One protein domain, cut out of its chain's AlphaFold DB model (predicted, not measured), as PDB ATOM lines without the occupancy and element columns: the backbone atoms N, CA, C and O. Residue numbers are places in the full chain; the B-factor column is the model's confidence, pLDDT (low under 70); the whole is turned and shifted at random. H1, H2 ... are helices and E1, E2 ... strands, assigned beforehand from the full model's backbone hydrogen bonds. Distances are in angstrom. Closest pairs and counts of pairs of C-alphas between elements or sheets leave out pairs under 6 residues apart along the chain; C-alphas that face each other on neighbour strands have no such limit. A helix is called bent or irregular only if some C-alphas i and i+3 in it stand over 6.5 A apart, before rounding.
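AT A GLANCE: This is residues 48 to 109 and 120 to 197 of the 462 residues of an uncharacterized protein of Deltaproteobacteria bacterium (UniProt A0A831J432). The helix H4 runs through the middle, with the E3 and E4 part of a small twisted sheet on one side of it and the long helix H5 beside it on the other, running back the opposite way. H1 crosses H4 steeply and the short H2 packs on it too, while the small H6 lies beyond H5, at the end away from the sheet, and residues 181 to 186 stick out. The printed part has 140 residues with six named helices and four named strands, in the order E1 H1 H2 E2 E3 E4 H3 H4 H5 H6; the strands make one mixed sheet with the order E1, E2, E4, E3, in which E1 and E2 are antiparallel, E2 and E4 parallel, and E4 and E3 antiparallel. The class is mixed, helices and strands. The whole is compact, with a radius of gyration of the C-alphas of 15.8 A, and spans 52 by 34 by 31 A, only just elongated.

IN THESE COORDINATES: E1 is residues 54 to 56, beginning at C-alpha 54 (14.554, 121.941, 79.902). H1, residues 60 to 75, measures 22.8 A from first to last C-alpha. H2 is residues 86 to 91, 6.5 A; it is neither bent nor irregular, but only just: C-alphas 88 and 91 are 6.0 A apart. E2 is residues 97 to 100, 10.4 A, E3 is residues 124 to 127, 10.5 A, and E4 is residues 130 to 133, 10.2 A. H3 is residues 135 to 138. H4, residues 143 to 156, is 20.6 A long and begins at C-alpha 143 (22.909, 136.812, 90.851). H5, residues 163 to 184, is the longest helix, at 31.3 A. H6, residues 193 to 197, ends at C-alpha 197 (24.314, 161.809, 83.181).

HOW THE PARTS SIT: H4 is the hub, touching H1, H2 and H5. H1 touches it with residues 61 to 66 alone, at a steep tilt of 65 degrees, the same way, and the closest C-alphas are those of Leu 66 and Ala 147, 6.0 A apart. H2 touches H4 about perpendicular, at 90 degrees, with the C-alphas of Lys 90 and Arg 154 closest at 6.1 A. H4 and H5 form a helical hairpin, at a shallow tilt of 24 degrees, opposite ways; their closest C-alphas, of His 152 and Ile 170, are 6.7 A apart. H1 and H5 are near each other. H6 is close to H5 but not clearly touching, with the C-alphas of Met 175 and Glu 195 closest at 7.9 A. H4 is on one face of the sheet, two layers, a helix over a sheet, at a height over the sheet of 9.6 A. It lies over E4 and E3, and on the local plane its line and that of E3 stand at 31 degrees, only just slantwise to the strands. H3 only grazes the sheet, with residues 135 to 138; H2 only grazes it too, with residues 90 to 91. E1 and E2 are antiparallel, with N 54 and O 100 within hydrogen-bond range at 2.8 A. E2 and E4 are parallel, with N 131 and O 97 at 2.9 A. E3 and E4 form an antiparallel hairpin, with N 132 and O 125 at 2.9 A. In H1, H2, H5 and H6 every O i to N i+4 pair is within hydrogen-bond range; in H4 it is 9 of 10, and H3 is too short for such a pair.

THE WHOLE: The two C-alphas farthest apart, of Asn 48 and Thr 190, are 52.2 A apart. Residues 110 to 119 are not printed, and C-alphas 109 and 120 are 11.2 A apart across this cut, which falls in the link from E2 to E3. Of the links that are printed whole, none is long. The mean pLDDT of the printed part is 87.2; residues 48 to 51, 80 to 84, 107 to 109 and 120 are under 70.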
ATOM      1  N   ASN A  48       9.352 123.288  66.021       45.16
ATOM      2  CA  ASN A  48       8.598 123.216  67.268       45.16
ATOM      3  C   ASN A  48       9.562 123.656  68.381       45.16
ATOM      4  O   ASN A  48      10.096 122.856  69.137       45.16
ATOM      5  N   THR A  49       9.828 124.960  68.445       56.00
ATOM      6  CA  THR A  49      10.644 125.615  69.461       56.00
ATOM      7  C   THR A  49      10.129 125.404  70.890       56.00
ATOM      8  O   THR A  49      10.978 125.375  71.778       56.00
ATOM      9  N   PRO A  50       8.827 125.144  71.174       55.53
ATOM     10  CA  PRO A  50       8.371 124.849  72.536       55.53
ATOM     11  C   PRO A  50       8.920 123.548  73.139       55.53
ATOM     12  O   PRO A  50       8.639 123.270  74.297       55.53
ATOM     13  N   GLU A  51       9.643 122.718  72.388       63.22
ATOM     14  CA  GLU A  51      10.239 121.474  72.903       63.22
ATOM     15  C   GLU A  51      11.750 121.594  73.149       63.22
ATOM     16  O   GLU A  51      12.346 120.697  73.738       63.22
ATOM     17  N   VAL A  52      12.382 122.701  72.738       73.31
ATOM     18  CA  VAL A  52      13.832 122.884  72.887       73.31
ATOM     19  C   VAL A  52      14.157 123.330  74.307       73.31
ATOM     20  O   VAL A  52      13.710 124.390  74.751       73.31
ATOM     21  N   GLY A  53      14.979 122.540  74.992       82.50
ATOM     22  CA  GLY A  53      15.502 122.852  76.315       82.50
ATOM     23  C   GLY A  53      14.596 122.457  77.482       82.50
ATOM     24  O   GLY A  53      13.376 122.324  77.347       82.50
ATOM     25  N   GLU A  54      15.215 122.289  78.647       87.50
ATOM     26  CA  GLU A  54      14.554 121.941  79.902       87.50
ATOM     27  C   GLU A  54      13.917 123.173  80.543       87.50
ATOM     28  O   GLU A  54      14.515 124.250  80.579       87.50
ATOM     29  N   ARG A  55      12.699 123.028  81.075       88.88
ATOM     30  CA  ARG A  55      12.008 124.131  81.746       88.88
ATOM     31  C   ARG A  55      12.755 124.535  83.014       88.88
ATOM     32  O   ARG A  55      13.078 123.698  83.852       88.88
ATOM     33  N   TRP A  56      12.955 125.835  83.171       91.75
ATOM     34  CA  TRP A  56      13.611 126.441  84.317       91.75
ATOM     35  C   TRP A  56      12.687 127.457  84.991       91.75
ATOM     36  O   TRP A  56      11.885 128.140  84.353       91.75
ATOM     37  N   THR A  57      12.801 127.543  86.310       90.94
ATOM     38  CA  THR A  57      12.089 128.503  87.154       90.94
ATOM     39  C   THR A  57      13.096 129.284  87.979       90.94
ATOM     40  O   THR A  57      14.111 128.730  88.409       90.94
ATOM     41  N   PHE A  58      12.800 130.551  88.250       92.56
ATOM     42  CA  PHE A  58      13.651 131.378  89.098       92.56
ATOM     43  C   PHE A  58      13.884 130.734  90.465       92.56
ATOM     44  O   PHE A  58      12.978 130.132  91.045       92.56
ATOM     45  N   SER A  59      15.102 130.884  90.987       93.38
ATOM     46  CA  SER A  59      15.332 130.660  92.412       93.38
ATOM     47  C   SER A  59      14.674 131.786  93.218       93.38
ATOM     48  O   SER A  59      14.393 132.864  92.683       93.38
ATOM     49  N   ASN A  60      14.458 131.562  94.515       93.50
ATOM     50  CA  ASN A  60      13.888 132.586  95.394       93.50
ATOM     51  C   ASN A  60      14.761 133.847  95.426       93.50
ATOM     52  O   ASN A  60      14.245 134.959  95.371       93.50
ATOM     53  N   GLU A  61      16.083 133.678  95.458       92.56
ATOM     54  CA  GLU A  61      17.052 134.772  95.476       92.56
ATOM     55  C   GLU A  61      16.975 135.603  94.195       92.56
ATOM     56  O   GLU A  61      16.965 136.831  94.263       92.56
ATOM     57  N   LEU A  62      16.881 134.949  93.031       93.94
ATOM     58  CA  LEU A  62      16.757 135.649  91.754       93.94
ATOM     59  C   LEU A  62      15.433 136.405  91.668       93.94
ATOM     60  O   LEU A  62      15.417 137.554  91.233       93.94
ATOM     61  N   ASN A  63      14.342 135.796  92.135       92.62
ATOM     62  CA  ASN A  63      13.036 136.442  92.156       92.62
ATOM     63  C   ASN A  63      13.028 137.698  93.047       92.62
ATOM     64  O   ASN A  63      12.582 138.763  92.623       92.62
ATOM     65  N   VAL A  64      13.591 137.604  94.257       88.94
ATOM     66  CA  VAL A  64      13.744 138.751  95.167       88.94
ATOM     67  C   VAL A  64      14.620 139.837  94.538       88.94
ATOM     68  O   VAL A  64      14.283 141.018  94.613       88.94
ATOM     69  N   TYR A  65      15.715 139.460  93.874       92.81
ATOM     70  CA  TYR A  65      16.610 140.424  93.234       92.81
ATOM     71  C   TYR A  65      15.960 141.130  92.030       92.81
ATOM     72  O   TYR A  65      16.175 142.324  91.829       92.81
ATOM     73  N   LEU A  66      15.114 140.438  91.259       94.81
ATOM     74  CA  LEU A  66      14.325 141.048  90.182       94.81
ATOM     75  C   LEU A  66      13.309 142.066  90.726       94.81
ATOM     76  O   LEU A  66      13.223 143.172  90.195       94.81
ATOM     77  N   HIS A  67      12.606 141.756  91.820       91.56
ATOM     78  CA  HIS A  67      11.720 142.723  92.485       91.56
ATOM     79  C   HIS A  67      12.475 143.911  93.098       91.56
ATOM     80  O   HIS A  67      11.977 145.042  93.091       91.56
ATOM     81  N   HIS A  68      13.694 143.690  93.592       90.06
ATOM     82  CA  HIS A  68      14.575 144.774  94.024       90.06
ATOM     83  C   HIS A  68      14.907 145.720  92.863       90.06
ATOM     84  O   HIS A  68      14.777 146.935  93.004       90.06
ATOM     85  N   ILE A  69      15.264 145.180  91.693       94.62
ATOM     86  CA  ILE A  69      15.507 145.983  90.485       94.62
ATOM     87  C   ILE A  69      14.246 146.739  90.054       94.62
ATOM     88  O   ILE A  69      14.332 147.924  89.733       94.62
ATOM     89  N   GLN A  70      13.082 146.086  90.067       92.44
ATOM     90  CA  GLN A  70      11.799 146.733  89.787       92.44
ATOM     91  C   GLN A  70      11.584 147.945  90.703       92.44
ATOM     92  O   GLN A  70      11.380 149.058  90.220       92.44
ATOM     93  N   THR A  71      11.715 147.746  92.016       87.50
ATOM     94  CA  THR A  71      11.566 148.811  93.019       87.50
ATOM     95  C   THR A  71      12.580 149.933  92.793       87.50
ATOM     96  O   THR A  71      12.252 151.116  92.896       87.50
ATOM     97  N   LEU A  72      13.825 149.584  92.454       92.44
ATOM     98  CA  LEU A  72      14.859 150.557  92.122       92.44
ATOM     99  C   LEU A  72      14.433 151.418  90.927       92.44
ATOM    100  O   LEU A  72      14.455 152.639  91.035       92.44
ATOM    101  N   LEU A  73      14.001 150.818  89.818       92.19
ATOM    102  CA  LEU A  73      13.541 151.554  88.636       92.19
ATOM    103  C   LEU A  73      12.359 152.487  88.946       92.19
ATOM    104  O   LEU A  73      12.364 153.650  88.529       92.19
ATOM    105  N   GLU A  74      11.394 152.026  89.742       87.81
ATOM    106  CA  GLU A  74      10.242 152.826  90.175       87.81
ATOM    107  C   GLU A  74      10.667 154.077  90.949       87.81
ATOM    108  O   GLU A  74      10.167 155.177  90.687       87.81
ATOM    109  N   ARG A  75      11.661 153.953  91.840       87.38
ATOM    110  CA  ARG A  75      12.237 155.100  92.565       87.38
ATOM    111  C   ARG A  75      12.932 156.094  91.632       87.38
ATOM    112  O   ARG A  75      13.021 157.276  91.951       87.38
ATOM    113  N   TYR A  76      13.371 155.671  90.454       91.19
ATOM    114  CA  TYR A  76      13.918 156.572  89.433       91.19
ATOM    115  C   TYR A  76      12.862 157.025  88.411       91.19
ATOM    116  O   TYR A  76      13.195 157.689  87.431       91.19
ATOM    117  N   GLY A  77      11.579 156.766  88.680       87.44
ATOM    118  CA  GLY A  77      10.451 157.265  87.897       87.44
ATOM    119  C   GLY A  77      10.064 156.386  86.711       87.44
ATOM    120  O   GLY A  77       9.239 156.823  85.910       87.44
ATOM    121  N   VAL A  78      10.617 155.178  86.599       89.12
ATOM    122  CA  VAL A  78      10.231 154.175  85.598       89.12
ATOM    123  C   VAL A  78       9.134 153.305  86.213       89.12
ATOM    124  O   VAL A  78       9.406 152.442  87.041       89.12
ATOM    125  N   LEU A  79       7.871 153.592  85.886       76.69
ATOM    126  CA  LEU A  79       6.723 152.967  86.546       76.69
ATOM    127  C   LEU A  79       6.518 151.520  86.087       76.69
ATOM    128  O   LEU A  79       6.606 151.224  84.896       76.69
ATOM    129  N   ALA A  80       6.133 150.659  87.033       60.78
ATOM    130  CA  ALA A  80       5.659 149.306  86.748       60.78
ATOM    131  C   ALA A  80       4.133 149.202  86.524       60.78
ATOM    132  O   ALA A  80       3.679 148.215  85.954       60.78
ATOM    133  N   ASN A  81       3.328 150.203  86.911       48.19
ATOM    134  CA  ASN A  81       1.876 150.026  87.083       48.19
ATOM    135  C   ASN A  81       1.010 149.898  85.807       48.19
ATOM    136  O   ASN A  81       1.129 150.685  84.864       48.19
ATOM    137  N   GLU A  82       0.063 148.945  85.897       44.41
ATOM    138  CA  GLU A  82      -1.178 148.581  85.159       44.41
ATOM    139  C   GLU A  82      -1.220 148.632  83.625       44.41
ATOM    140  O   GLU A  82      -1.943 147.863  83.000       44.41
ATOM    141  N   ASN A  83      -0.452 149.507  82.993       44.53
ATOM    142  CA  ASN A  83      -0.365 149.640  81.543       44.53
ATOM    143  C   ASN A  83       1.054 149.383  81.013       44.53
ATOM    144  O   ASN A  83       1.231 149.239  79.807       44.53
ATOM    145  N   THR A  84       2.060 149.312  81.890       56.78
ATOM    146  CA  THR A  84       3.428 148.870  81.577       56.78
ATOM    147  C   THR A  84       3.594 147.432  82.000       56.78
ATOM    148  O   THR A  84       4.136 147.104  83.046       56.78
ATOM    149  N   PHE A  85       3.096 146.546  81.161       73.12
ATOM    150  CA  PHE A  85       3.050 145.118  81.415       73.12
ATOM    151  C   PHE A  85       4.418 144.406  81.412       73.12
ATOM    152  O   PHE A  85       4.461 143.190  81.231       73.12
ATOM    153  N   PHE A  86       5.537 145.121  81.556       87.75
ATOM    154  CA  PHE A  86       6.856 144.507  81.468       87.75
ATOM    155  C   PHE A  86       7.082 143.499  82.598       87.75
ATOM    156  O   PHE A  86       7.191 142.307  82.336       87.75
ATOM    157  N   TRP A  87       7.069 143.940  83.855       89.62
ATOM    158  CA  TRP A  87       7.301 143.045  84.989       89.62
ATOM    159  C   TRP A  87       6.238 141.945  85.050       89.62
ATOM    160  O   TRP A  87       6.559 140.765  84.913       89.62
ATOM    161  N   ASP A  88       4.963 142.326  85.106       86.38
ATOM    162  CA  ASP A  88       3.879 141.367  85.321       86.38
ATOM    163  C   ASP A  88       3.610 140.450  84.124       86.38
ATOM    164  O   ASP A  88       3.338 139.273  84.327       86.38
ATOM    165  N   LYS A  89       3.676 140.932  82.868       85.06
ATOM    166  CA  LYS A  89       3.381 140.091  81.684       85.06
ATOM    167  C   LYS A  89       4.606 139.591  80.939       85.06
ATOM    168  O   LYS A  89       4.468 138.635  80.181       85.06
ATOM    169  N   LYS A  90       5.757 140.253  81.061       89.94
ATOM    170  CA  LYS A  90       6.973 139.862  80.340       89.94
ATOM    171  C   LYS A  90       7.998 139.199  81.240       89.94
ATOM    172  O   LYS A  90       8.787 138.460  80.676       89.94
ATOM    173  N   ILE A  91       7.975 139.367  82.563       92.06
ATOM    174  CA  ILE A  91       8.918 138.671  83.452       92.06
ATOM    175  C   ILE A  91       8.226 137.613  84.316       92.06
ATOM    176  O   ILE A  91       8.616 136.448  84.250       92.06
ATOM    177  N   PHE A  92       7.208 137.999  85.091       91.19
ATOM    178  CA  PHE A  92       6.637 137.172  86.163       91.19
ATOM    179  C   PHE A  92       5.361 136.401  85.788       91.19
ATOM    180  O   PHE A  92       4.903 135.574  86.574       91.19
ATOM    181  N   SER A  93       4.767 136.642  84.614       88.38
ATOM    182  CA  SER A  93       3.552 135.922  84.204       88.38
ATOM    183  C   SER A  93       3.822 134.430  84.031       88.38
ATOM    184  O   SER A  93       4.794 134.022  83.405       88.38
ATOM    185  N   ASP A  94       2.861 133.629  84.476       85.56
ATOM    186  CA  ASP A  94       2.705 132.199  84.193       85.56
ATOM    187  C   ASP A  94       2.771 131.821  82.700       85.56
ATOM    188  O   ASP A  94       3.081 130.678  82.360       85.56
ATOM    189  N   LYS A  95       2.483 132.772  81.804       85.81
ATOM    190  CA  LYS A  95       2.574 132.616  80.348       85.81
ATOM    191  C   LYS A  95       3.997 132.741  79.824       85.81
ATOM    192  O   LYS A  95       4.221 132.351  78.680       85.81
ATOM    193  N   VAL A  96       4.910 133.321  80.601       89.19
ATOM    194  CA  VAL A  96       6.326 133.427  80.257       89.19
ATOM    195  C   VAL A  96       7.020 132.149  80.703       89.19
ATOM    196  O   VAL A  96       6.906 131.720  81.848       89.19
ATOM    197  N   GLU A  97       7.742 131.528  79.781       91.50
ATOM    198  CA  GLU A  97       8.502 130.320  80.044       91.50
ATOM    199  C   GLU A  97       9.995 130.603  79.913       91.50
ATOM    200  O   GLU A  97      10.443 131.246  78.964       91.50
ATOM    201  N   TYR A  98      10.768 130.084  80.860       94.06
ATOM    202  CA  TYR A  98      12.217 130.106  80.792       94.06
ATOM    203  C   TYR A  98      12.741 128.687  80.636       94.06
ATOM    204  O   TYR A  98      12.201 127.747  81.224       94.06
ATOM    205  N   ARG A  99      13.783 128.530  79.823       93.88
ATOM    206  CA  ARG A  99      14.358 127.228  79.498       93.88
ATOM    207  C   ARG A  99      15.871 127.262  79.461       93.88
ATOM    208  O   ARG A  99      16.469 128.260  79.067       93.88
ATOM    209  N   TYR A 100      16.469 126.133  79.804       93.88
ATOM    210  CA  TYR A 100      17.879 125.862  79.589       93.88
ATOM    211  C   TYR A 100      18.092 125.010  78.343       93.88
ATOM    212  O   TYR A 100      17.432 123.994  78.160       93.88
ATOM    213  N   THR A 101      19.014 125.422  77.480       90.75
ATOM    214  CA  THR A 101      19.430 124.682  76.280       90.75
ATOM    215  C   THR A 101      20.858 125.055  75.933       90.75
ATOM    216  O   THR A 101      21.212 126.219  76.033       90.75
ATOM    217  N   GLU A 102      21.683 124.127  75.465       89.31
ATOM    218  CA  GLU A 102      23.012 124.490  74.949       89.31
ATOM    219  C   GLU A 102      22.955 125.004  73.498       89.31
ATOM    220  O   GLU A 102      23.818 125.773  73.068       89.31
ATOM    221  N   GLU A 103      21.891 124.657  72.766       86.69
ATOM    222  CA  GLU A 103      21.623 125.114  71.401       86.69
ATOM    223  C   GLU A 103      20.483 126.136  71.409       86.69
ATOM    224  O   GLU A 103      19.326 125.803  71.690       86.69
ATOM    225  N   LEU A 104      20.813 127.399  71.134       85.31
ATOM    226  CA  LEU A 104      19.835 128.484  71.087       85.31
ATOM    227  C   LEU A 104      19.041 128.418  69.765       85.31
ATOM    228  O   LEU A 104      19.653 128.357  68.700       85.31
ATOM    229  N   PRO A 105      17.694 128.450  69.796       82.75
ATOM    230  CA  PRO A 105      16.846 128.251  68.609       82.75
ATOM    231  C   PRO A 105      16.703 129.495  67.707       82.75
ATOM    232  O   PRO A 105      15.854 129.540  66.818       82.75
ATOM    233  N   CYS A 106      17.502 130.522  67.955       77.81
ATOM    234  CA  CYS A 106      17.362 131.898  67.489       77.81
ATOM    235  C   CYS A 106      18.717 132.389  66.960       77.81
ATOM    236  O   CYS A 106      19.773 131.982  67.448       77.81
ATOM    237  N   ASN A 107      18.685 133.281  65.973       68.62
ATOM    238  CA  ASN A 107      19.883 133.905  65.420       68.62
ATOM    239  C   ASN A 107      19.894 135.388  65.786       68.62
ATOM    240  O   ASN A 107      19.374 136.203  65.027       68.62
ATOM    241  N   ASP A 108      20.517 135.724  66.913       61.09
ATOM    242  CA  ASP A 108      20.868 137.107  67.233       61.09
ATOM    243  C   ASP A 108      22.318 137.367  66.822       61.09
ATOM    244  O   ASP A 108      23.269 136.848  67.415       61.09
ATOM    245  N   SER A 109      22.493 138.149  65.757       55.72
ATOM    246  CA  SER A 109      23.805 138.642  65.348       55.72
ATOM    247  C   SER A 109      24.185 139.842  66.214       55.72
ATOM    248  O   SER A 109      23.543 140.886  66.124       55.72
ATOM    249  N   VAL A 120      33.329 136.556  72.697       67.25
ATOM    250  CA  VAL A 120      31.908 136.851  72.900       67.25
ATOM    251  C   VAL A 120      31.092 135.597  72.609       67.25
ATOM    252  O   VAL A 120      31.215 134.991  71.545       67.25
ATOM    253  N   ALA A 121      30.224 135.227  73.546       73.31
ATOM    254  CA  ALA A 121      29.318 134.101  73.396       73.31
ATOM    255  C   ALA A 121      27.871 134.552  73.601       73.31
ATOM    256  O   ALA A 121      27.531 135.117  74.641       73.31
ATOM    257  N   THR A 122      26.999 134.244  72.638       78.75
ATOM    258  CA  THR A 122      25.550 134.372  72.826       78.75
ATOM    259  C   THR A 122      25.115 133.398  73.918       78.75
ATOM    260  O   THR A 122      25.332 132.184  73.795       78.75
ATOM    261  N   TYR A 123      24.537 133.940  74.990       84.62
ATOM    262  CA  TYR A 123      24.171 133.194  76.194       84.62
ATOM    263  C   TYR A 123      22.661 132.990  76.342       84.62
ATOM    264  O   TYR A 123      22.256 132.118  77.109       84.62
ATOM    265  N   GLY A 124      21.837 133.749  75.622       89.00
ATOM    266  CA  GLY A 124      20.390 133.622  75.655       89.00
ATOM    267  C   GLY A 124      19.731 134.212  74.418       89.00
ATOM    268  O   GLY A 124      20.409 134.785  73.567       89.00
ATOM    269  N   CYS A 125      18.429 133.978  74.307       88.62
ATOM    270  CA  CYS A 125      17.561 134.685  73.377       88.62
ATOM    271  C   CYS A 125      16.095 134.545  73.776       88.62
ATOM    272  O   CYS A 125      15.702 133.614  74.494       88.62
ATOM    273  N   THR A 126      15.259 135.417  73.221       90.25
ATOM    274  CA  THR A 126      13.817 135.405  73.456       90.25
ATOM    275  C   THR A 126      13.019 135.376  72.162       90.25
ATOM    276  O   THR A 126      13.222 136.189  71.267       90.25
ATOM    277  N   GLN A 127      12.016 134.495  72.104       87.44
ATOM    278  CA  GLN A 127      11.017 134.492  71.038       87.44
ATOM    279  C   GLN A 127       9.610 134.421  71.639       87.44
ATOM    280  O   GLN A 127       9.188 133.416  72.216       87.44
ATOM    281  N   GLY A 128       8.858 135.517  71.511       85.25
ATOM    282  CA  GLY A 128       7.528 135.641  72.104       85.25
ATOM    283  C   GLY A 128       7.563 135.512  73.631       85.25
ATOM    284  O   GLY A 128       8.130 136.351  74.336       85.25
ATOM    285  N   ASN A 129       6.936 134.462  74.159       89.12
ATOM    286  CA  ASN A 129       6.847 134.231  75.602       89.12
ATOM    287  C   ASN A 129       7.886 133.245  76.142       89.12
ATOM    288  O   ASN A 129       7.886 132.998  77.340       89.12
ATOM    289  N   ILE A 130       8.762 132.696  75.299       91.00
ATOM    290  CA  ILE A 130       9.784 131.747  75.742       91.00
ATOM    291  C   ILE A 130      11.155 132.417  75.673       91.00
ATOM    292  O   ILE A 130      11.474 133.094  74.694       91.00
ATOM    293  N   THR A 131      11.937 132.235  76.732       93.38
ATOM    294  CA  THR A 131      13.320 132.697  76.851       93.38
ATOM    295  C   THR A 131      14.218 131.494  77.062       93.38
ATOM    296  O   THR A 131      13.979 130.700  77.975       93.38
ATOM    297  N   TRP A 132      15.255 131.365  76.248       93.62
ATOM    298  CA  TRP A 132      16.247 130.306  76.374       93.62
ATOM    299  C   TRP A 132      17.557 130.874  76.885       93.62
ATOM    300  O   TRP A 132      17.991 131.933  76.441       93.62
ATOM    301  N   PHE A 133      18.209 130.128  77.767       94.00
ATOM    302  CA  PHE A 133      19.560 130.404  78.226       94.00
ATOM    303  C   PHE A 133      20.453 129.185  78.016       94.00
ATOM    304  O   PHE A 133      20.039 128.055  78.280       94.00
ATOM    305  N   LYS A 134      21.707 129.418  77.620       92.31
ATOM    306  CA  LYS A 134      22.767 128.412  77.705       92.31
ATOM    307  C   LYS A 134      23.067 128.115  79.153       92.31
ATOM    308  O   LYS A 134      23.591 128.975  79.860       92.31
ATOM    309  N   GLU A 135      22.739 126.910  79.600       92.56
ATOM    310  CA  GLU A 135      22.872 126.511  80.998       92.56
ATOM    311  C   GLU A 135      24.323 126.638  81.465       92.56
ATOM    312  O   GLU A 135      24.604 127.222  82.516       92.56
ATOM    313  N   SER A 136      25.250 126.170  80.625       89.94
ATOM    314  CA  SER A 136      26.693 126.199  80.855       89.94
ATOM    315  C   SER A 136      27.283 127.609  81.012       89.94
ATOM    316  O   SER A 136      28.367 127.756  81.592       89.94
ATOM    317  N   LEU A 137      26.590 128.643  80.521       90.06
ATOM    318  CA  LEU A 137      26.977 130.049  80.648       90.06
ATOM    319  C   LEU A 137      26.179 130.754  81.746       90.06
ATOM    320  O   LEU A 137      26.771 131.371  82.628       90.06
ATOM    321  N   PHE A 138      24.854 130.618  81.746       91.88
ATOM    322  CA  PHE A 138      23.967 131.305  82.681       91.88
ATOM    323  C   PHE A 138      24.248 130.923  84.138       91.88
ATOM    324  O   PHE A 138      24.266 131.785  85.017       91.88
ATOM    325  N   LYS A 139      24.572 129.653  84.412       90.88
ATOM    326  CA  LYS A 139      24.936 129.207  85.769       90.88
ATOM    327  C   LYS A 139      26.276 129.759  86.272       90.88
ATOM    328  O   LYS A 139      26.523 129.703  87.472       90.88
ATOM    329  N   LYS A 140      27.140 130.283  85.393       90.56
ATOM    330  CA  LYS A 140      28.409 130.931  85.781       90.56
ATOM    331  C   LYS A 140      28.230 132.403  86.148       90.56
ATOM    332  O   LYS A 140      29.112 132.980  86.782       90.56
ATOM    333  N   LEU A 141      27.120 133.009  85.734       88.75
ATOM    334  CA  LEU A 141      26.785 134.383  86.074       88.75
ATOM    335  C   LEU A 141      26.460 134.484  87.567       88.75
ATOM    336  O   LEU A 141      25.810 133.609  88.136       88.75
ATOM    337  N   ASN A 142      26.884 135.575  88.201       89.44
ATOM    338  CA  ASN A 142      26.417 135.883  89.553       89.44
ATOM    339  C   ASN A 142      24.954 136.363  89.534       89.44
ATOM    340  O   ASN A 142      24.415 136.702  88.482       89.44
ATOM    341  N   LEU A 143      24.326 136.450  90.710       92.38
ATOM    342  CA  LEU A 143      22.909 136.812  90.851       92.38
ATOM    343  C   LEU A 143      22.535 138.117  90.122       92.38
ATOM    344  O   LEU A 143      21.519 138.178  89.434       92.38
ATOM    345  N   LYS A 144      23.394 139.142  90.217       94.19
ATOM    346  CA  LYS A 144      23.209 140.427  89.526       94.19
ATOM    347  C   LYS A 144      23.194 140.243  88.010       94.19
ATOM    348  O   LYS A 144      22.309 140.756  87.335       94.19
ATOM    349  N   GLN A 145      24.167 139.511  87.477       93.50
ATOM    350  CA  GLN A 145      24.280 139.250  86.044       93.50
ATOM    351  C   GLN A 145      23.141 138.367  85.524       93.50
ATOM    352  O   GLN A 145      22.641 138.629  84.438       93.50
ATOM    353  N   GLN A 146      22.690 137.377  86.297       94.94
ATOM    354  CA  GLN A 146      21.522 136.560  85.947       94.94
ATOM    355  C   GLN A 146      20.249 137.404  85.854       94.94
ATOM    356  O   GLN A 146      19.487 137.263  84.901       94.94
ATOM    357  N   ALA A 147      20.031 138.314  86.804       96.62
ATOM    358  CA  ALA A 147      18.879 139.209  86.772       96.62
ATOM    359  C   ALA A 147      18.924 140.164  85.571       96.62
ATOM    360  O   ALA A 147      17.923 140.327  84.876       96.62
ATOM    361  N   LEU A 148      20.092 140.750  85.282       95.19
ATOM    362  CA  LEU A 148      20.284 141.602  84.106       95.19
ATOM    363  C   LEU A 148      20.094 140.831  82.797       95.19
ATOM    364  O   LEU A 148      19.471 141.358  81.884       95.19
ATOM    365  N   ALA A 149      20.566 139.586  82.726       93.94
ATOM    366  CA  ALA A 149      20.343 138.686  81.598       93.94
ATOM    367  C   ALA A 149      18.848 138.429  81.364       93.94
ATOM    368  O   ALA A 149      18.360 138.591  80.251       93.94
ATOM    369  N   VAL A 150      18.093 138.100  82.419       95.75
ATOM    370  CA  VAL A 150      16.633 137.941  82.332       95.75
ATOM    371  C   VAL A 150      15.972 139.215  81.809       95.75
ATOM    372  O   VAL A 150      15.173 139.145  80.880       95.75
ATOM    373  N   ILE A 151      16.314 140.381  82.357       94.88
ATOM    374  CA  ILE A 151      15.720 141.652  81.923       94.88
ATOM    375  C   ILE A 151      16.084 141.953  80.465       94.88
ATOM    376  O   ILE A 151      15.182 142.255  79.688       94.88
ATOM    377  N   HIS A 152      17.360 141.829  80.083       93.19
ATOM    378  CA  HIS A 152      17.842 142.045  78.715       93.19
ATOM    379  C   HIS A 152      17.049 141.202  77.718       93.19
ATOM    380  O   HIS A 152      16.486 141.725  76.760       93.19
ATOM    381  N   GLU A 153      16.933 139.905  77.989       91.44
ATOM    382  CA  GLU A 153      16.227 138.990  77.106       91.44
ATOM    383  C   GLU A 153      14.736 139.307  77.007       91.44
ATOM    384  O   GLU A 153      14.159 139.364  75.918       91.44
ATOM    385  N   ARG A 154      14.086 139.599  78.136       92.38
ATOM    386  CA  ARG A 154      12.662 139.940  78.118       92.38
ATOM    387  C   ARG A 154      12.391 141.295  77.465       92.38
ATOM    388  O   ARG A 154      11.290 141.459  76.927       92.38
ATOM    389  N   LEU A 155      13.355 142.219  77.434       90.44
ATOM    390  CA  LEU A 155      13.237 143.484  76.700       90.44
ATOM    391  C   LEU A 155      13.100 143.269  75.188       90.44
ATOM    392  O   LEU A 155      12.255 143.935  74.596       90.44
ATOM    393  N   HIS A 156      13.783 142.279  74.595       86.75
ATOM    394  CA  HIS A 156      13.598 141.913  73.173       86.75
ATOM    395  C   HIS A 156      12.151 141.523  72.840       86.75
ATOM    396  O   HIS A 156      11.675 141.718  71.727       86.75
ATOM    397  N   SER A 157      11.403 140.991  73.815       85.25
ATOM    398  CA  SER A 157       9.973 140.674  73.646       85.25
ATOM    399  C   SER A 157       9.018 141.821  73.982       85.25
ATOM    400  O   SER A 157       7.800 141.689  73.792       85.25
ATOM    401  N   PHE A 158       9.533 142.884  74.594       85.38
ATOM    402  CA  PHE A 158       8.756 144.008  75.105       85.38
ATOM    403  C   PHE A 158       8.827 145.213  74.176       85.38
ATOM    404  O   PHE A 158       7.796 145.840  73.944       85.38
ATOM    405  N   SER A 159      10.009 145.489  73.631       83.44
ATOM    406  CA  SER A 159      10.293 146.662  72.822       83.44
ATOM    407  C   SER A 159      10.818 146.268  71.437       83.44
ATOM    408  O   SER A 159      11.639 145.357  71.352       83.44
ATOM    409  N   PRO A 160      10.382 146.943  70.356       80.44
ATOM    410  CA  PRO A 160      10.968 146.793  69.025       80.44
ATOM    411  C   PRO A 160      12.236 147.646  68.822       80.44
ATOM    412  O   PRO A 160      12.743 147.704  67.703       80.44
ATOM    413  N   GLU A 161      12.702 148.357  69.855       85.06
ATOM    414  CA  GLU A 161      13.866 149.243  69.775       85.06
ATOM    415  C   GLU A 161      15.173 148.506  69.457       85.06
ATOM    416  O   GLU A 161      15.297 147.288  69.606       85.06
ATOM    417  N   SER A 162      16.177 149.265  69.012       84.50
ATOM    418  CA  SER A 162      17.475 148.705  68.635       84.50
ATOM    419  C   SER A 162      18.242 148.137  69.834       84.50
ATOM    420  O   SER A 162      18.109 148.590  70.975       84.50
ATOM    421  N   HIS A 163      19.133 147.180  69.552       83.50
ATOM    422  CA  HIS A 163      20.000 146.571  70.564       83.50
ATOM    423  C   HIS A 163      20.854 147.609  71.317       83.50
ATOM    424  O   HIS A 163      21.165 147.399  72.487       83.50
ATOM    425  N   ASP A 164      21.181 148.745  70.691       85.19
ATOM    426  CA  ASP A 164      21.924 149.844  71.319       85.19
ATOM    427  C   ASP A 164      21.135 150.499  72.463       85.19
ATOM    428  O   ASP A 164      21.691 150.755  73.530       85.19
ATOM    429  N   VAL A 165      19.829 150.735  72.274       88.06
ATOM    430  CA  VAL A 165      18.948 151.320  73.304       88.06
ATOM    431  C   VAL A 165      18.794 150.352  74.476       88.06
ATOM    432  O   VAL A 165      18.917 150.751  75.638       88.06
ATOM    433  N   LEU A 166      18.576 149.066  74.176       89.81
ATOM    434  CA  LEU A 166      18.490 148.006  75.184       89.81
ATOM    435  C   LEU A 166      19.805 147.884  75.963       89.81
ATOM    436  O   LEU A 166      19.790 147.802  77.192       89.81
ATOM    437  N   SER A 167      20.940 147.905  75.263       87.56
ATOM    438  CA  SER A 167      22.266 147.790  75.873       87.56
ATOM    439  C   SER A 167      22.582 148.980  76.766       87.56
ATOM    440  O   SER A 167      22.983 148.765  77.904       87.56
ATOM    441  N   ASP A 168      22.329 150.216  76.322       90.75
ATOM    442  CA  ASP A 168      22.538 151.418  77.144       90.75
ATOM    443  C   ASP A 168      21.675 151.366  78.418       90.75
ATOM    444  O   ASP A 168      22.177 151.574  79.522       90.75
ATOM    445  N   PHE A 169      20.399 150.972  78.309       94.62
ATOM    446  CA  PHE A 169      19.530 150.779  79.477       94.62
ATOM    447  C   PHE A 169      20.088 149.743  80.469       94.62
ATOM    448  O   PHE A 169      20.163 150.007  81.674       94.62
ATOM    449  N   ILE A 170      20.516 148.575  79.976       94.81
ATOM    450  CA  ILE A 170      21.096 147.507  80.803       94.81
ATOM    451  C   ILE A 170      22.429 147.943  81.426       94.81
ATOM    452  O   ILE A 170      22.663 147.677  82.606       94.81
ATOM    453  N   SER A 171      23.279 148.655  80.687       94.75
ATOM    454  CA  SER A 171      24.554 149.187  81.177       94.75
ATOM    455  C   SER A 171      24.356 150.228  82.278       94.75
ATOM    456  O   SER A 171      25.032 150.156  83.308       94.75
ATOM    457  N   ILE A 172      23.395 151.147  82.123       96.69
ATOM    458  CA  ILE A 172      23.037 152.118  83.167       96.69
ATOM    459  C   ILE A 172      22.556 151.381  84.425       96.69
ATOM    460  O   ILE A 172      23.007 151.682  85.534       96.69
ATOM    461  N   LEU A 173      21.689 150.375  84.275       96.62
ATOM    462  CA  LEU A 173      21.197 149.590  85.407       96.62
ATOM    463  C   LEU A 173      22.324 148.803  86.099       96.62
ATOM    464  O   LEU A 173      22.403 148.782  87.329       96.62
ATOM    465  N   GLN A 174      23.238 148.202  85.335       96.62
ATOM    466  CA  GLN A 174      24.418 147.521  85.868       96.62
ATOM    467  C   GLN A 174      25.304 148.469  86.679       96.62
ATOM    468  O   GLN A 174      25.766 148.096  87.766       96.62
ATOM    469  N   MET A 175      25.547 149.678  86.167       97.44
ATOM    470  CA  MET A 175      26.295 150.722  86.867       97.44
ATOM    471  C   MET A 175      25.600 151.073  88.185       97.44
ATOM    472  O   MET A 175      26.231 151.011  89.237       97.44
ATOM    473  N   MET A 176      24.292 151.344  88.164       97.56
ATOM    474  CA  MET A 176      23.525 151.684  89.368       97.56
ATOM    475  C   MET A 176      23.539 150.571  90.423       97.56
ATOM    476  O   MET A 176      23.748 150.852  91.599       97.56
ATOM    477  N   LEU A 177      23.373 149.307  90.026       96.75
ATOM    478  CA  LEU A 177      23.442 148.169  90.952       96.75
ATOM    479  C   LEU A 177      24.851 147.974  91.529       96.75
ATOM    480  O   LEU A 177      25.004 147.554  92.675       96.75
ATOM    481  N   THR A 178      25.888 148.282  90.749       96.00
ATOM    482  CA  THR A 178      27.281 148.230  91.214       96.00
ATOM    483  C   THR A 178      27.546 149.334  92.235       96.00
ATOM    484  O   THR A 178      27.983 149.025  93.340       96.00
ATOM    485  N   LEU A 179      27.151 150.572  91.924       96.75
ATOM    486  CA  LEU A 179      27.179 151.707  92.850       96.75
ATOM    487  C   LEU A 179      26.431 151.406  94.150       96.75
ATOM    488  O   LEU A 179      26.929 151.674  95.238       96.75
ATOM    489  N   GLN A 180      25.239 150.819  94.059       95.62
ATOM    490  CA  GLN A 180      24.457 150.479  95.240       95.62
ATOM    491  C   GLN A 180      25.173 149.442  96.121       95.62
ATOM    492  O   GLN A 180      25.206 149.580  97.343       95.62
ATOM    493  N   ASN A 181      25.781 148.421  95.513       91.62
ATOM    494  CA  ASN A 181      26.556 147.427  96.248       91.62
ATOM    495  C   ASN A 181      27.804 148.035  96.918       91.62
ATOM    496  O   ASN A 181      28.066 147.731  98.077       91.62
ATOM    497  N   GLU A 182      28.537 148.918  96.230       92.94
ATOM    498  CA  GLU A 182      29.655 149.687  96.812       92.94
ATOM    499  C   GLU A 182      29.202 150.453  98.069       92.94
ATOM    500  O   GLU A 182      29.835 150.388  99.125       92.94
ATOM    501  N   GLN A 183      28.048 151.117  97.991       93.75
ATOM    502  CA  GLN A 183      27.494 151.916  99.084       93.75
ATOM    503  C   GLN A 183      27.095 151.076 100.299       93.75
ATOM    504  O   GLN A 183      27.364 151.473 101.433       93.75
ATOM    505  N   PHE A 184      26.506 149.896 100.089       86.69
ATOM    506  CA  PHE A 184      26.228 148.958 101.181       86.69
ATOM    507  C   PHE A 184      27.506 148.385 101.813       86.69
ATOM    508  O   PHE A 184      27.486 147.990 102.976       86.69
ATOM    509  N   GLN A 185      28.629 148.387 101.090       86.19
ATOM    510  CA  GLN A 185      29.953 148.020 101.605       86.19
ATOM    511  C   GLN A 185      30.687 149.196 102.275       86.19
ATOM    512  O   GLN A 185      31.854 149.064 102.644       86.19
ATOM    513  N   GLY A 186      30.025 150.344 102.447       83.94
ATOM    514  CA  GLY A 186      30.593 151.523 103.101       83.94
ATOM    515  C   GLY A 186      31.450 152.404 102.190       83.94
ATOM    516  O   GLY A 186      32.146 153.295 102.677       83.94
ATOM    517  N   GLN A 187      31.428 152.177 100.874       92.44
ATOM    518  CA  GLN A 187      32.153 153.007  99.917       92.44
ATOM    519  C   GLN A 187      31.296 154.215  99.526       92.44
ATOM    520  O   GLN A 187      30.492 154.180  98.593       92.44
ATOM    521  N   TYR A 188      31.468 155.304 100.274       93.69
ATOM    522  CA  TYR A 188      30.743 156.554 100.064       93.69
ATOM    523  C   TYR A 188      31.587 157.524  99.241       93.69
ATOM    524  O   TYR A 188      32.540 158.119  99.743       93.69
ATOM    525  N   ARG A 189      31.236 157.681  97.962       94.88
ATOM    526  CA  ARG A 189      31.913 158.595  97.035       94.88
ATOM    527  C   ARG A 189      30.942 159.513  96.306       94.88
ATOM    528  O   ARG A 189      29.779 159.172  96.086       94.88
ATOM    529  N   THR A 190      31.457 160.658  95.885       97.00
ATOM    530  CA  THR A 190      30.801 161.509  94.893       97.00
ATOM    531  C   THR A 190      30.880 160.835  93.524       97.00
ATOM    532  O   THR A 190      31.913 160.269  93.158       97.00
ATOM    533  N   LEU A 191      29.774 160.858  92.788       97.44
ATOM    534  CA  LEU A 191      29.706 160.348  91.425       97.44
ATOM    535  C   LEU A 191      30.398 161.302  90.452       97.44
ATOM    536  O   LEU A 191      30.382 162.522  90.626       97.44
ATOM    537  N   SER A 192      30.988 160.728  89.411       97.38
ATOM    538  CA  SER A 192      31.442 161.477  88.242       97.38
ATOM    539  C   SER A 192      30.254 162.044  87.457       97.38
ATOM    540  O   SER A 192      29.118 161.578  87.587       97.38
ATOM    541  N   GLN A 193      30.513 163.045  86.613       96.25
ATOM    542  CA  GLN A 193      29.464 163.631  85.777       96.25
ATOM    543  C   GLN A 193      28.875 162.603  84.800       96.25
ATOM    544  O   GLN A 193      27.660 162.553  84.648       96.25
ATOM    545  N   ASP A 194      29.704 161.726  84.226       96.94
ATOM    546  CA  ASP A 194      29.251 160.681  83.300       96.94
ATOM    547  C   ASP A 194      28.279 159.694  83.971       96.94
ATOM    548  O   ASP A 194      27.273 159.305  83.373       96.94
ATOM    549  N   GLU A 195      28.535 159.328  85.234       97.62
ATOM    550  CA  GLU A 195      27.634 158.485  86.033       97.62
ATOM    551  C   GLU A 195      26.307 159.200  86.328       97.62
ATOM    552  O   GLU A 195      25.237 158.599  86.225       97.62
ATOM    553  N   ILE A 196      26.353 160.493  86.668       96.31
ATOM    554  CA  ILE A 196      25.150 161.306  86.899       96.31
ATOM    555  C   ILE A 196      24.319 161.406  85.614       96.31
ATOM    556  O   ILE A 196      23.106 161.179  85.641       96.31
ATOM    557  N   ASP A 197      24.964 161.693  84.484       95.62
ATOM    558  CA  ASP A 197      24.314 161.809  83.181       95.62
ATOM    559  C   ASP A 197      23.701 160.471  82.750       95.62
ATOM    560  O   ASP A 197      22.579 160.441  82.243       95.62
TER     561      ASP A 197